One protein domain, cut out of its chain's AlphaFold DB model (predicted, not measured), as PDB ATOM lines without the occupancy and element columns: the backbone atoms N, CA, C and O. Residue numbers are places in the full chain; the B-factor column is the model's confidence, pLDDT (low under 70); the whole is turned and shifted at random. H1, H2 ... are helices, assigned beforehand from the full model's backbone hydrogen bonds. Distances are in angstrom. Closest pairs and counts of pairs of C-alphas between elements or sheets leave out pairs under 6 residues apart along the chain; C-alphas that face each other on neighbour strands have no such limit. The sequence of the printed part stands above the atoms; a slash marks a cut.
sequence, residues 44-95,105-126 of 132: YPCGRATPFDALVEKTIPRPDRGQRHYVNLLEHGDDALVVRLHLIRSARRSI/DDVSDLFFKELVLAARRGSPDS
ATOM      1  N   TYR A  44       8.129  29.952  29.193       49.12
ATOM      2  CA  TYR A  44       8.298  28.576  28.741       49.12
ATOM      3  C   TYR A  44       7.086  27.717  29.119       49.12
ATOM      4  O   TYR A  44       6.555  27.873  30.221       49.12
ATOM      5  N   PRO A  45       6.681  26.761  28.264       55.91
ATOM      6  CA  PRO A  45       5.637  25.813  28.614       55.91
ATOM      7  C   PRO A  45       6.062  24.974  29.827       55.91
ATOM      8  O   PRO A  45       7.084  24.279  29.798       55.91
ATOM      9  N   CYS A  46       5.301  25.073  30.914       68.00
ATOM     10  CA  CYS A  46       5.683  24.546  32.216       68.00
ATOM     11  C   CYS A  46       5.233  23.087  32.420       68.00
ATOM     12  O   CYS A  46       4.047  22.770  32.527       68.00
ATOM     13  N   GLY A  47       6.220  22.193  32.521       73.88
ATOM     14  CA  GLY A  47       6.057  20.803  32.953       73.88
ATOM     15  C   GLY A  47       6.800  20.561  34.270       73.88
ATOM     16  O   GLY A  47       7.901  21.083  34.456       73.88
ATOM     17  N   ARG A  48       6.212  19.785  35.188       80.19
ATOM     18  CA  ARG A  48       6.848  19.380  36.455       80.19
ATOM     19  C   ARG A  48       7.965  18.378  36.161       80.19
ATOM     20  O   ARG A  48       7.802  17.512  35.307       80.19
ATOM     21  N   ALA A  49       9.074  18.499  36.886       82.06
ATOM     22  CA  ALA A  49      10.178  17.554  36.786       82.06
ATOM     23  C   ALA A  49       9.741  16.157  37.243       82.06
ATOM     24  O   ALA A  49       8.958  16.012  38.188       82.06
ATOM     25  N   THR A  50      10.250  15.125  36.579       83.38
ATOM     26  CA  THR A  50       9.926  13.731  36.882       83.38
ATOM     27  C   THR A  50      11.163  12.842  36.861       83.38
ATOM     28  O   THR A  50      12.124  13.135  36.146       83.38
ATOM     29  N   PRO A  51      11.145  11.696  37.566       85.31
ATOM     30  CA  PRO A  51      12.229  10.716  37.480       85.31
ATOM     31  C   PRO A  51      12.491  10.194  36.054       85.31
ATOM     32  O   PRO A  51      13.555   9.640  35.784       85.31
ATOM     33  N   PHE A  52      11.538  10.375  35.132       85.69
ATOM     34  CA  PHE A  52      11.621   9.911  33.749       85.69
ATOM     35  C   PHE A  52      12.221  10.944  32.784       85.69
ATOM     36  O   PHE A  52      12.510  10.599  31.638       85.69
ATOM     37  N   ASP A  53      12.496  12.174  33.228       83.06
ATOM     38  CA  ASP A  53      13.054  13.232  32.373       83.06
ATOM     39  C   ASP A  53      14.416  12.828  31.783       83.06
ATOM     40  O   ASP A  53      14.715  13.106  30.623       83.06
ATOM     41  N   ALA A  54      15.216  12.075  32.544       84.38
ATOM     42  CA  ALA A  54      16.497  11.544  32.083       84.38
ATOM     43  C   ALA A  54      16.359  10.523  30.936       84.38
ATOM     44  O   ALA A  54      17.304  10.327  30.171       84.38
ATOM     45  N   LEU A  55      15.209   9.847  30.813       84.12
ATOM     46  CA  LEU A  55      14.921   8.978  29.670       84.12
ATOM     47  C   LEU A  55      14.516   9.810  28.456       84.12
ATOM     48  O   LEU A  55      15.014   9.551  27.362       84.12
ATOM     49  N   VAL A  56      13.681  10.833  28.656       82.75
ATOM     50  CA  VAL A  56      13.249  11.749  27.590       82.75
ATOM     51  C   VAL A  56      14.449  12.470  26.979       82.75
ATOM     52  O   VAL A  56      14.592  12.474  25.759       82.75
ATOM     53  N   GLU A  57      15.374  12.974  27.796       83.25
ATOM     54  CA  GLU A  57      16.592  13.655  27.334       83.25
ATOM     55  C   GLU A  57      17.439  12.782  26.391       83.25
ATOM     56  O   GLU A  57      18.020  13.274  25.426       83.25
ATOM     57  N   LYS A  58      17.473  11.461  26.609       83.88
ATOM     58  CA  LYS A  58      18.197  10.530  25.722       83.88
ATOM     59  C   LYS A  58      17.550  10.395  24.346       83.88
ATOM     60  O   LYS A  58      18.247  10.047  23.393       83.88
ATOM     61  N   THR A  59      16.242  10.635  24.253       82.69
ATOM     62  CA  THR A  59      15.474  10.528  23.006       82.69
ATOM     63  C   THR A  59      15.559  11.772  22.129       82.69
ATOM     64  O   THR A  59      15.240  11.693  20.944       82.69
ATOM     65  N   ILE A  60      16.017  12.905  22.673       81.56
ATOM     66  CA  ILE A  60      16.156  14.147  21.911       81.56
ATOM     67  C   ILE A  60      17.245  13.950  20.842       81.56
ATOM     68  O   ILE A  60      18.383  13.608  21.189       81.56
ATOM     69  N   PRO A  61      16.935  14.153  19.544       80.44
ATOM     70  CA  PRO A  61      17.919  14.013  18.477       80.44
ATOM     71  C   PRO A  61      19.111  14.944  18.701       80.44
ATOM     72  O   PRO A  61      18.937  16.141  18.936       80.44
ATOM     73  N   ARG A  62      20.328  14.405  18.591       79.94
ATOM     74  CA  ARG A  62      21.564  15.196  18.625       79.94
ATOM     75  C   ARG A  62      22.279  15.128  17.275       79.94
ATOM     76  O   ARG A  62      22.277  14.064  16.649       79.94
ATOM     77  N   PRO A  63      22.902  16.233  16.828       80.50
ATOM     78  CA  PRO A  63      23.531  16.315  15.509       80.50
ATOM     79  C   PRO A  63      24.678  15.310  15.314       80.50
ATOM     80  O   PRO A  63      24.965  14.931  14.186       80.50
ATOM     81  N   ASP A  64      25.302  14.839  16.396       83.44
ATOM     82  CA  ASP A  64      26.435  13.907  16.387       83.44
ATOM     83  C   ASP A  64      26.036  12.417  16.348       83.44
ATOM     84  O   ASP A  64      26.878  11.573  16.047       83.44
ATOM     85  N   ARG A  65      24.782  12.055  16.669       71.75
ATOM     86  CA  ARG A  65      24.386  10.647  16.929       71.75
ATOM     87  C   ARG A  65      23.306  10.077  16.015       71.75
ATOM     88  O   ARG A  65      22.982   8.893  16.159       71.75
ATOM     89  N   GLY A  66      22.791  10.884  15.085       77.69
ATOM     90  CA  GLY A  66      21.677  10.517  14.209       77.69
ATOM     91  C   GLY A  66      20.363  10.290  14.970       77.69
ATOM     92  O   GLY A  66      20.279  10.490  16.184       77.69
ATOM     93  N   GLN A  67      19.314   9.873  14.257       79.94
ATOM     94  CA  GLN A  67      18.022   9.543  14.864       79.94
ATOM     95  C   GLN A  67      18.095   8.171  15.548       79.94
ATOM     96  O   GLN A  67      18.454   7.173  14.925       79.94
ATOM     97  N   ARG A  68      17.751   8.114  16.838       83.50
ATOM     98  CA  ARG A  68      17.672   6.869  17.613       83.50
ATOM     99  C   ARG A  68      16.305   6.762  18.268       83.50
ATOM    100  O   ARG A  68      15.819   7.730  18.842       83.50
ATOM    101  N   HIS A  69      15.714   5.576  18.193       86.38
ATOM    102  CA  HIS A  69      14.458   5.261  18.861       86.38
ATOM    103  C   HIS A  69      14.748   4.480  20.138       86.38
ATOM    104  O   HIS A  69      15.580   3.574  20.141       86.38
ATOM    105  N   TYR A  70      14.061   4.842  21.217       86.88
ATOM    106  CA  TYR A  70      14.174   4.179  22.509       86.88
ATOM    107  C   TYR A  70      12.819   3.599  22.882       86.88
ATOM    108  O   TYR A  70      11.787   4.231  22.666       86.88
ATOM    109  N   VAL A  71      12.843   2.401  23.452       89.75
ATOM    110  CA  VAL A  71      11.657   1.701  23.940       89.75
ATOM    111  C   VAL A  71      11.933   1.297  25.379       89.75
ATOM    112  O   VAL A  71      13.006   0.775  25.678       89.75
ATOM    113  N   ASN A  72      10.974   1.561  26.262       88.00
ATOM    114  CA  ASN A  72      10.976   1.051  27.626       88.00
ATOM    115  C   ASN A  72       9.737   0.173  27.806       88.00
ATOM    116  O   ASN A  72       8.622   0.646  27.574       88.00
ATOM    117  N   LEU A  73       9.940  -1.094  28.160       91.38
ATOM    118  CA  LEU A  73       8.864  -2.064  28.332       91.38
ATOM    119  C   LEU A  73       8.417  -2.062  29.795       91.38
ATOM    120  O   LEU A  73       9.236  -2.222  30.697       91.38
ATOM    121  N   LEU A  74       7.121  -1.848  30.013       92.62
ATOM    122  CA  LEU A  74       6.496  -1.836  31.332       92.62
ATOM    123  C   LEU A  74       5.571  -3.044  31.418       92.62
ATOM    124  O   LEU A  74       4.607  -3.137  30.662       92.62
ATOM    125  N   GLU A  75       5.883  -3.959  32.327       95.19
ATOM    126  CA  GLU A  75       5.179  -5.241  32.433       95.19
ATOM    127  C   GLU A  75       3.928  -5.156  33.307       95.19
ATOM    128  O   GLU A  75       3.096  -6.063  33.295       95.19
ATOM    129  N   HIS A  76       3.812  -4.120  34.140       95.19
ATOM    130  CA  HIS A  76       2.761  -4.022  35.147       95.19
ATOM    131  C   HIS A  76       1.935  -2.748  34.959       95.19
ATOM    132  O   HIS A  76       2.427  -1.693  34.545       95.19
ATOM    133  N   GLY A  77       0.632  -2.871  35.215       91.94
ATOM    134  CA  GLY A  77      -0.332  -1.800  34.965       91.94
ATOM    135  C   GLY A  77      -0.128  -0.581  35.865       91.94
ATOM    136  O   GLY A  77      -0.322   0.547  35.413       91.94
ATOM    137  N   ASP A  78       0.300  -0.796  37.106       94.25
ATOM    138  CA  ASP A  78       0.638   0.234  38.087       94.25
ATOM    139  C   ASP A  78       1.900   1.010  37.691       94.25
ATOM    140  O   ASP A  78       1.871   2.242  37.683       94.25
ATOM    141  N   ASP A  79       2.953   0.325  37.238       93.50
ATOM    142  CA  ASP A  79       4.138   0.982  36.671       93.50
ATOM    143  C   ASP A  79       3.761   1.842  35.454       93.50
ATOM    144  O   ASP A  79       4.173   3.001  35.325       93.50
ATOM    145  N   ALA A  80       2.914   1.304  34.573       93.56
ATOM    146  CA  ALA A  80       2.424   2.024  33.407       93.56
ATOM    147  C   ALA A  80       1.559   3.237  33.785       93.56
ATOM    148  O   ALA A  80       1.633   4.275  33.125       93.56
ATOM    149  N   LEU A  81       0.749   3.146  34.842       93.81
ATOM    150  CA  LEU A  81      -0.017   4.277  35.363       93.81
ATOM    151  C   LEU A  81       0.915   5.368  35.906       93.81
ATOM    152  O   LEU A  81       0.775   6.524  35.509       93.81
ATOM    153  N   VAL A  82       1.895   5.009  36.742       93.81
ATOM    154  CA  VAL A  82       2.882   5.951  37.299       93.81
ATOM    155  C   VAL A  82       3.604   6.703  36.183       93.81
ATOM    156  O   VAL A  82       3.663   7.934  36.206       93.81
ATOM    157  N   VAL A  83       4.095   5.991  35.165       93.44
ATOM    158  CA  VAL A  83       4.765   6.613  34.012       93.44
ATOM    159  C   VAL A  83       3.833   7.581  33.286       93.44
ATOM    160  O   VAL A  83       4.231   8.714  33.018       93.44
ATOM    161  N   ARG A  84       2.584   7.191  33.001       93.50
ATOM    162  CA  ARG A  84       1.625   8.076  32.319       93.50
ATOM    163  C   ARG A  84       1.324   9.340  33.127       93.50
ATOM    164  O   ARG A  84       1.298  10.421  32.547       93.50
ATOM    165  N   LEU A  85       1.157   9.231  34.448       93.88
ATOM    166  CA  LEU A  85       0.960  10.397  35.317       93.88
ATOM    167  C   LEU A  85       2.169  11.335  35.263       93.88
ATOM    168  O   LEU A  85       2.009  12.549  35.161       93.88
ATOM    169  N   HIS A  86       3.386  10.790  35.274       92.88
ATOM    170  CA  HIS A  86       4.591  11.599  35.116       92.88
ATOM    171  C   HIS A  86       4.681  12.263  33.735       92.88
ATOM    172  O   HIS A  86       5.026  13.439  33.672       92.88
ATOM    173  N   LEU A  87       4.293  11.585  32.652       91.44
ATOM    174  CA  LEU A  87       4.222  12.198  31.319       91.44
ATOM    175  C   LEU A  87       3.207  13.351  31.260       91.44
ATOM    176  O   LEU A  87       3.504  14.397  30.692       91.44
ATOM    177  N   ILE A  88       2.037  13.209  31.894       91.94
ATOM    178  CA  ILE A  88       1.042  14.293  31.993       91.94
ATOM    179  C   ILE A  88       1.593  15.475  32.802       91.94
ATOM    180  O   ILE A  88       1.417  16.641  32.440       91.94
ATOM    181  N   ARG A  89       2.284  15.191  33.908       89.31
ATOM    182  CA  ARG A  89       2.887  16.214  34.770       89.31
ATOM    183  C   ARG A  89       4.011  16.971  34.067       89.31
ATOM    184  O   ARG A  89       4.107  18.183  34.254       89.31
ATOM    185  N   SER A  90       4.825  16.296  33.257       87.19
ATOM    186  CA  SER A  90       5.932  16.907  32.511       87.19
ATOM    187  C   SER A  90       5.522  17.499  31.161       87.19
ATOM    188  O   SER A  90       6.327  18.206  30.550       87.19
ATOM    189  N   ALA A  91       4.288  17.259  30.702       87.00
ATOM    190  CA  ALA A  91       3.786  17.756  29.429       87.00
ATOM    191  C   ALA A  91       3.885  19.284  29.329       87.00
ATOM    192  O   ALA A  91       3.497  20.018  30.241       87.00
ATOM    193  N   ARG A  92       4.409  19.739  28.187       81.44
ATOM    194  CA  ARG A  92       4.690  21.152  27.893       81.44
ATOM    195  C   ARG A  92       3.800  21.714  26.785       81.44
ATOM    196  O   ARG A  92       3.347  22.844  26.882       81.44
ATOM    197  N   ARG A  93       3.567  20.947  25.718       80.38
ATOM    198  CA  ARG A  93       2.914  21.455  24.501       80.38
ATOM    199  C   ARG A  93       1.504  20.909  24.310       80.38
ATOM    200  O   ARG A  93       0.557  21.677  24.235       80.38
ATOM    201  N   SER A  94       1.376  19.593  24.209       85.62
ATOM    202  CA  SER A  94       0.105  18.912  23.979       85.62
ATOM    203  C   SER A  94       0.100  17.559  24.679       85.62
ATOM    204  O   SER A  94       1.156  17.009  25.005       85.62
ATOM    205  N   ILE A  95      -1.102  17.044  24.923       89.44
ATOM    206  CA  ILE A  95      -1.338  15.689  25.410       89.44
ATOM    207  C   ILE A  95      -2.398  15.087  24.499       89.44
ATOM    208  O   ILE A  95      -3.540  15.541  24.506       89.44
ATOM    209  N   ASP A 105     -13.894   5.558  38.116       94.56
ATOM    210  CA  ASP A 105     -13.164   4.892  39.193       94.56
ATOM    211  C   ASP A 105     -12.060   5.816  39.748       94.56
ATOM    212  O   ASP A 105     -11.736   6.848  39.151       94.56
ATOM    213  N   ASP A 106     -11.448   5.438  40.871       96.06
ATOM    214  CA  ASP A 106     -10.422   6.251  41.539       96.06
ATOM    215  C   ASP A 106      -9.218   6.574  40.630       96.06
ATOM    216  O   ASP A 106      -8.585   7.628  40.754       96.06
ATOM    217  N   VAL A 107      -8.888   5.674  39.697       94.06
ATOM    218  CA  VAL A 107      -7.759   5.843  38.776       94.06
ATOM    219  C   VAL A 107      -8.106   6.855  37.688       94.06
ATOM    220  O   VAL A 107      -7.290   7.723  37.374       94.06
ATOM    221  N   SER A 108      -9.310   6.773  37.133       93.06
ATOM    222  CA  SER A 108      -9.837   7.694  36.130       93.06
ATOM    223  C   SER A 108      -9.976   9.110  36.690       93.06
ATOM    224  O   SER A 108      -9.575  10.064  36.022       93.06
ATOM    225  N   ASP A 109     -10.420   9.252  37.942       95.12
ATOM    226  CA  ASP A 109     -10.536  10.540  38.625       95.12
ATOM    227  C   ASP A 109      -9.158  11.167  38.851       95.12
ATOM    228  O   ASP A 109      -8.946  12.351  38.565       95.12
ATOM    229  N   LEU A 110      -8.181  10.367  39.297       95.38
ATOM    230  CA  LEU A 110      -6.791  10.805  39.427       95.38
ATOM    231  C   LEU A 110      -6.219  11.253  38.077       95.38
ATOM    232  O   LEU A 110      -5.626  12.329  37.976       95.38
ATOM    233  N   PHE A 111      -6.399  10.442  37.036       94.75
ATOM    234  CA  PHE A 111      -5.881  10.728  35.703       94.75
ATOM    235  C   PHE A 111      -6.512  11.997  35.120       94.75
ATOM    236  O   PHE A 111      -5.804  12.867  34.611       94.75
ATOM    237  N   PHE A 112      -7.832  12.155  35.260       94.31
ATOM    238  CA  PHE A 112      -8.560  13.348  34.835       94.31
ATOM    239  C   PHE A 112      -8.097  14.598  35.582       94.31
ATOM    240  O   PHE A 112      -7.855  15.635  34.964       94.31
ATOM    241  N   LYS A 113      -7.903  14.505  36.903       94.12
ATOM    242  CA  LYS A 113      -7.380  15.609  37.712       94.12
ATOM    243  C   LYS A 113      -6.020  16.083  37.201       94.12
ATOM    244  O   LYS A 113      -5.819  17.286  37.054       94.12
ATOM    245  N   GLU A 114      -5.099  15.167  36.905       93.38
ATOM    246  CA  GLU A 114      -3.780  15.524  36.368       93.38
ATOM    247  C   GLU A 114      -3.872  16.154  34.972       93.38
ATOM    248  O   GLU A 114      -3.178  17.135  34.700       93.38
ATOM    249  N   LEU A 115      -4.770  15.663  34.107       92.19
ATOM    250  CA  LEU A 115      -5.031  16.276  32.800       92.19
ATOM    251  C   LEU A 115      -5.567  17.705  32.937       92.19
ATOM    252  O   LEU A 115      -5.084  18.609  32.256       92.19
ATOM    253  N   VAL A 116      -6.516  17.942  33.846       89.81
ATOM    254  CA  VAL A 116      -7.053  19.286  34.115       89.81
ATOM    255  C   VAL A 116      -5.962  20.204  34.667       89.81
ATOM    256  O   VAL A 116      -5.850  21.352  34.234       89.81
ATOM    257  N   LEU A 117      -5.130  19.715  35.590       86.00
ATOM    258  CA  LEU A 117      -3.983  20.470  36.098       86.00
ATOM    259  C   LEU A 117      -2.985  20.797  34.982       86.00
ATOM    260  O   LEU A 117      -2.429  21.891  34.984       86.00
ATOM    261  N   ALA A 118      -2.769  19.889  34.030       85.62
ATOM    262  CA  ALA A 118      -1.921  20.132  32.868       85.62
ATOM    263  C   ALA A 118      -2.507  21.164  31.905       85.62
ATOM    264  O   ALA A 118      -1.809  22.100  31.524       85.62
ATOM    265  N   ALA A 119      -3.795  21.065  31.585       84.25
ATOM    266  CA  ALA A 119      -4.474  22.026  30.723       84.25
ATOM    267  C   ALA A 119      -4.449  23.446  31.312       84.25
ATOM    268  O   ALA A 119      -4.180  24.412  30.601       84.25
ATOM    269  N   ARG A 120      -4.648  23.578  32.631       81.56
ATOM    270  CA  ARG A 120      -4.607  24.875  33.328       81.56
ATOM    271  C   ARG A 120      -3.248  25.568  33.260       81.56
ATOM    272  O   ARG A 120      -3.219  26.783  33.360       81.56
ATOM    273  N   ARG A 121      -2.149  24.823  33.095       75.12
ATOM    274  CA  ARG A 121      -0.795  25.384  32.945       75.12
ATOM    275  C   ARG A 121      -0.553  26.019  31.574       75.12
ATOM    276  O   ARG A 121       0.283  26.908  31.464       75.12
ATOM    277  N   GLY A 122      -1.249  25.548  30.540       65.06
ATOM    278  CA  GLY A 122      -1.102  26.024  29.161       65.06
ATOM    279  C   GLY A 122      -2.187  27.000  28.700       65.06
ATOM    280  O   GLY A 122      -2.187  27.378  27.533       65.06
ATOM    281  N   SER A 123      -3.134  27.379  29.567       59.97
ATOM    282  CA  SER A 123      -4.251  28.254  29.191       59.97
ATOM    283  C   SER A 123      -3.807  29.724  29.077       59.97
ATOM    284  O   SER A 123      -3.046  30.192  29.920       59.97
ATOM    285  N   PRO A 124      -4.306  30.513  28.106       54.59
ATOM    286  CA  PRO A 124      -4.020  31.952  28.027       54.59
ATOM    287  C   PRO A 124      -4.396  32.719  29.308       54.59
ATOM    288  O   PRO A 124      -3.688  33.636  29.722       54.59
ATOM    289  N   ASP A 125      -5.466  32.292  29.987       54.78
ATOM    290  CA  ASP A 125      -5.959  32.905  31.228       54.78
ATOM    291  C   ASP A 125      -5.038  32.653  32.438       54.78
ATOM    292  O   ASP A 125      -5.197  33.289  33.479       54.78
ATOM    293  N   SER A 126      -4.063  31.740  32.327       54.28
ATOM    294  CA  SER A 126      -3.085  31.464  33.388       54.28
ATOM    295  C   SER A 126      -1.834  32.349  33.321       54.28
ATOM    296  O   SER A 126      -0.861  32.068  34.016       54.28
TER     297      SER A 126
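AT A GLANCE: This is residues 44 to 95 and 105 to 126 of the 132 residues of an uncharacterized protein of Deltaproteobacteria bacterium (UniProt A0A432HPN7). Two helices, H2 and H3, stand side by side and run the same way, and on the other side of H2 a wide open loop with the short helix H1 in it reaches away from the pair. H1 leads outward, the chain turns near Asp 64, and a long stretch comes back to the beginning of H2, where residues 75 to 80 stick out free of the rest. The printed part has 74 residues with three named helices, in the order H1, H2, H3, and no named strand; the class is all helix, with 37 of the 74 residues in named elements. It is loose, with a radius of gyration of the C-alphas of 14.5 A, and flat, spanning 43 by 36 by 16 A.

HOW THE PARTS SIT: Go along from Tyr 44 and the first helix you reach is H1, residues 53 to 59. Its backbone has 1 of 3 O i to N i+4 pairs within hydrogen-bond range, and 3 of 4 O i to N i+3 pairs. Next look at H2, residues 77 to 90; H1 and H2 are apart, but only just, with their closest C-alphas 8.0 A from each other. Beyond the cut comes H3, residues 106 to 121, which is apart from H1. H2 and H3 touch, and the closest C-alphas are those of Ile 88 and Leu 115, 6.4 A apart. H2 touches H3 with residues 85 to 89 alone, and H3 touches H2 with residues 111 to 118 alone. The two stand at a shallow tilt of 15 degrees, the same way, 11.6 A centre to centre. In H2 and H3 every O i to N i+4 pair is within hydrogen-bond range.

IN THESE COORDINATES: Find C-alpha 53 at (13.054, 13.232, 32.373), where H1 begins; it runs 10.0 A to C-alpha 59. Go on to C-alpha 77 at (-0.332, -1.800, 34.965); from there H2 runs 19.9 A to C-alpha 90. H3, the longest helix with 16 residues, begins at C-alpha 106 and runs 23.1 A to C-alpha 121 at (-0.795, 25.384, 32.945).

THE WHOLE: The two C-alphas farthest apart are those of Asp 64 and Asp 105, 46.6 A. The link from H1 to H2 is long, with 17 residues, 60 to 76, whose C-alphas lie 14 to 26 A from the mean of all C-alphas. The link from H2 to H3 runs across the cut: residues 96 to 104 are not printed, and C-alphas 95 and 105 are 21.1 A apart. In the B-factor column of this predicted model you will find a mean pLDDT of 84.3 for the printed part, with residues 44 to 46 and 122 to 126 under 70.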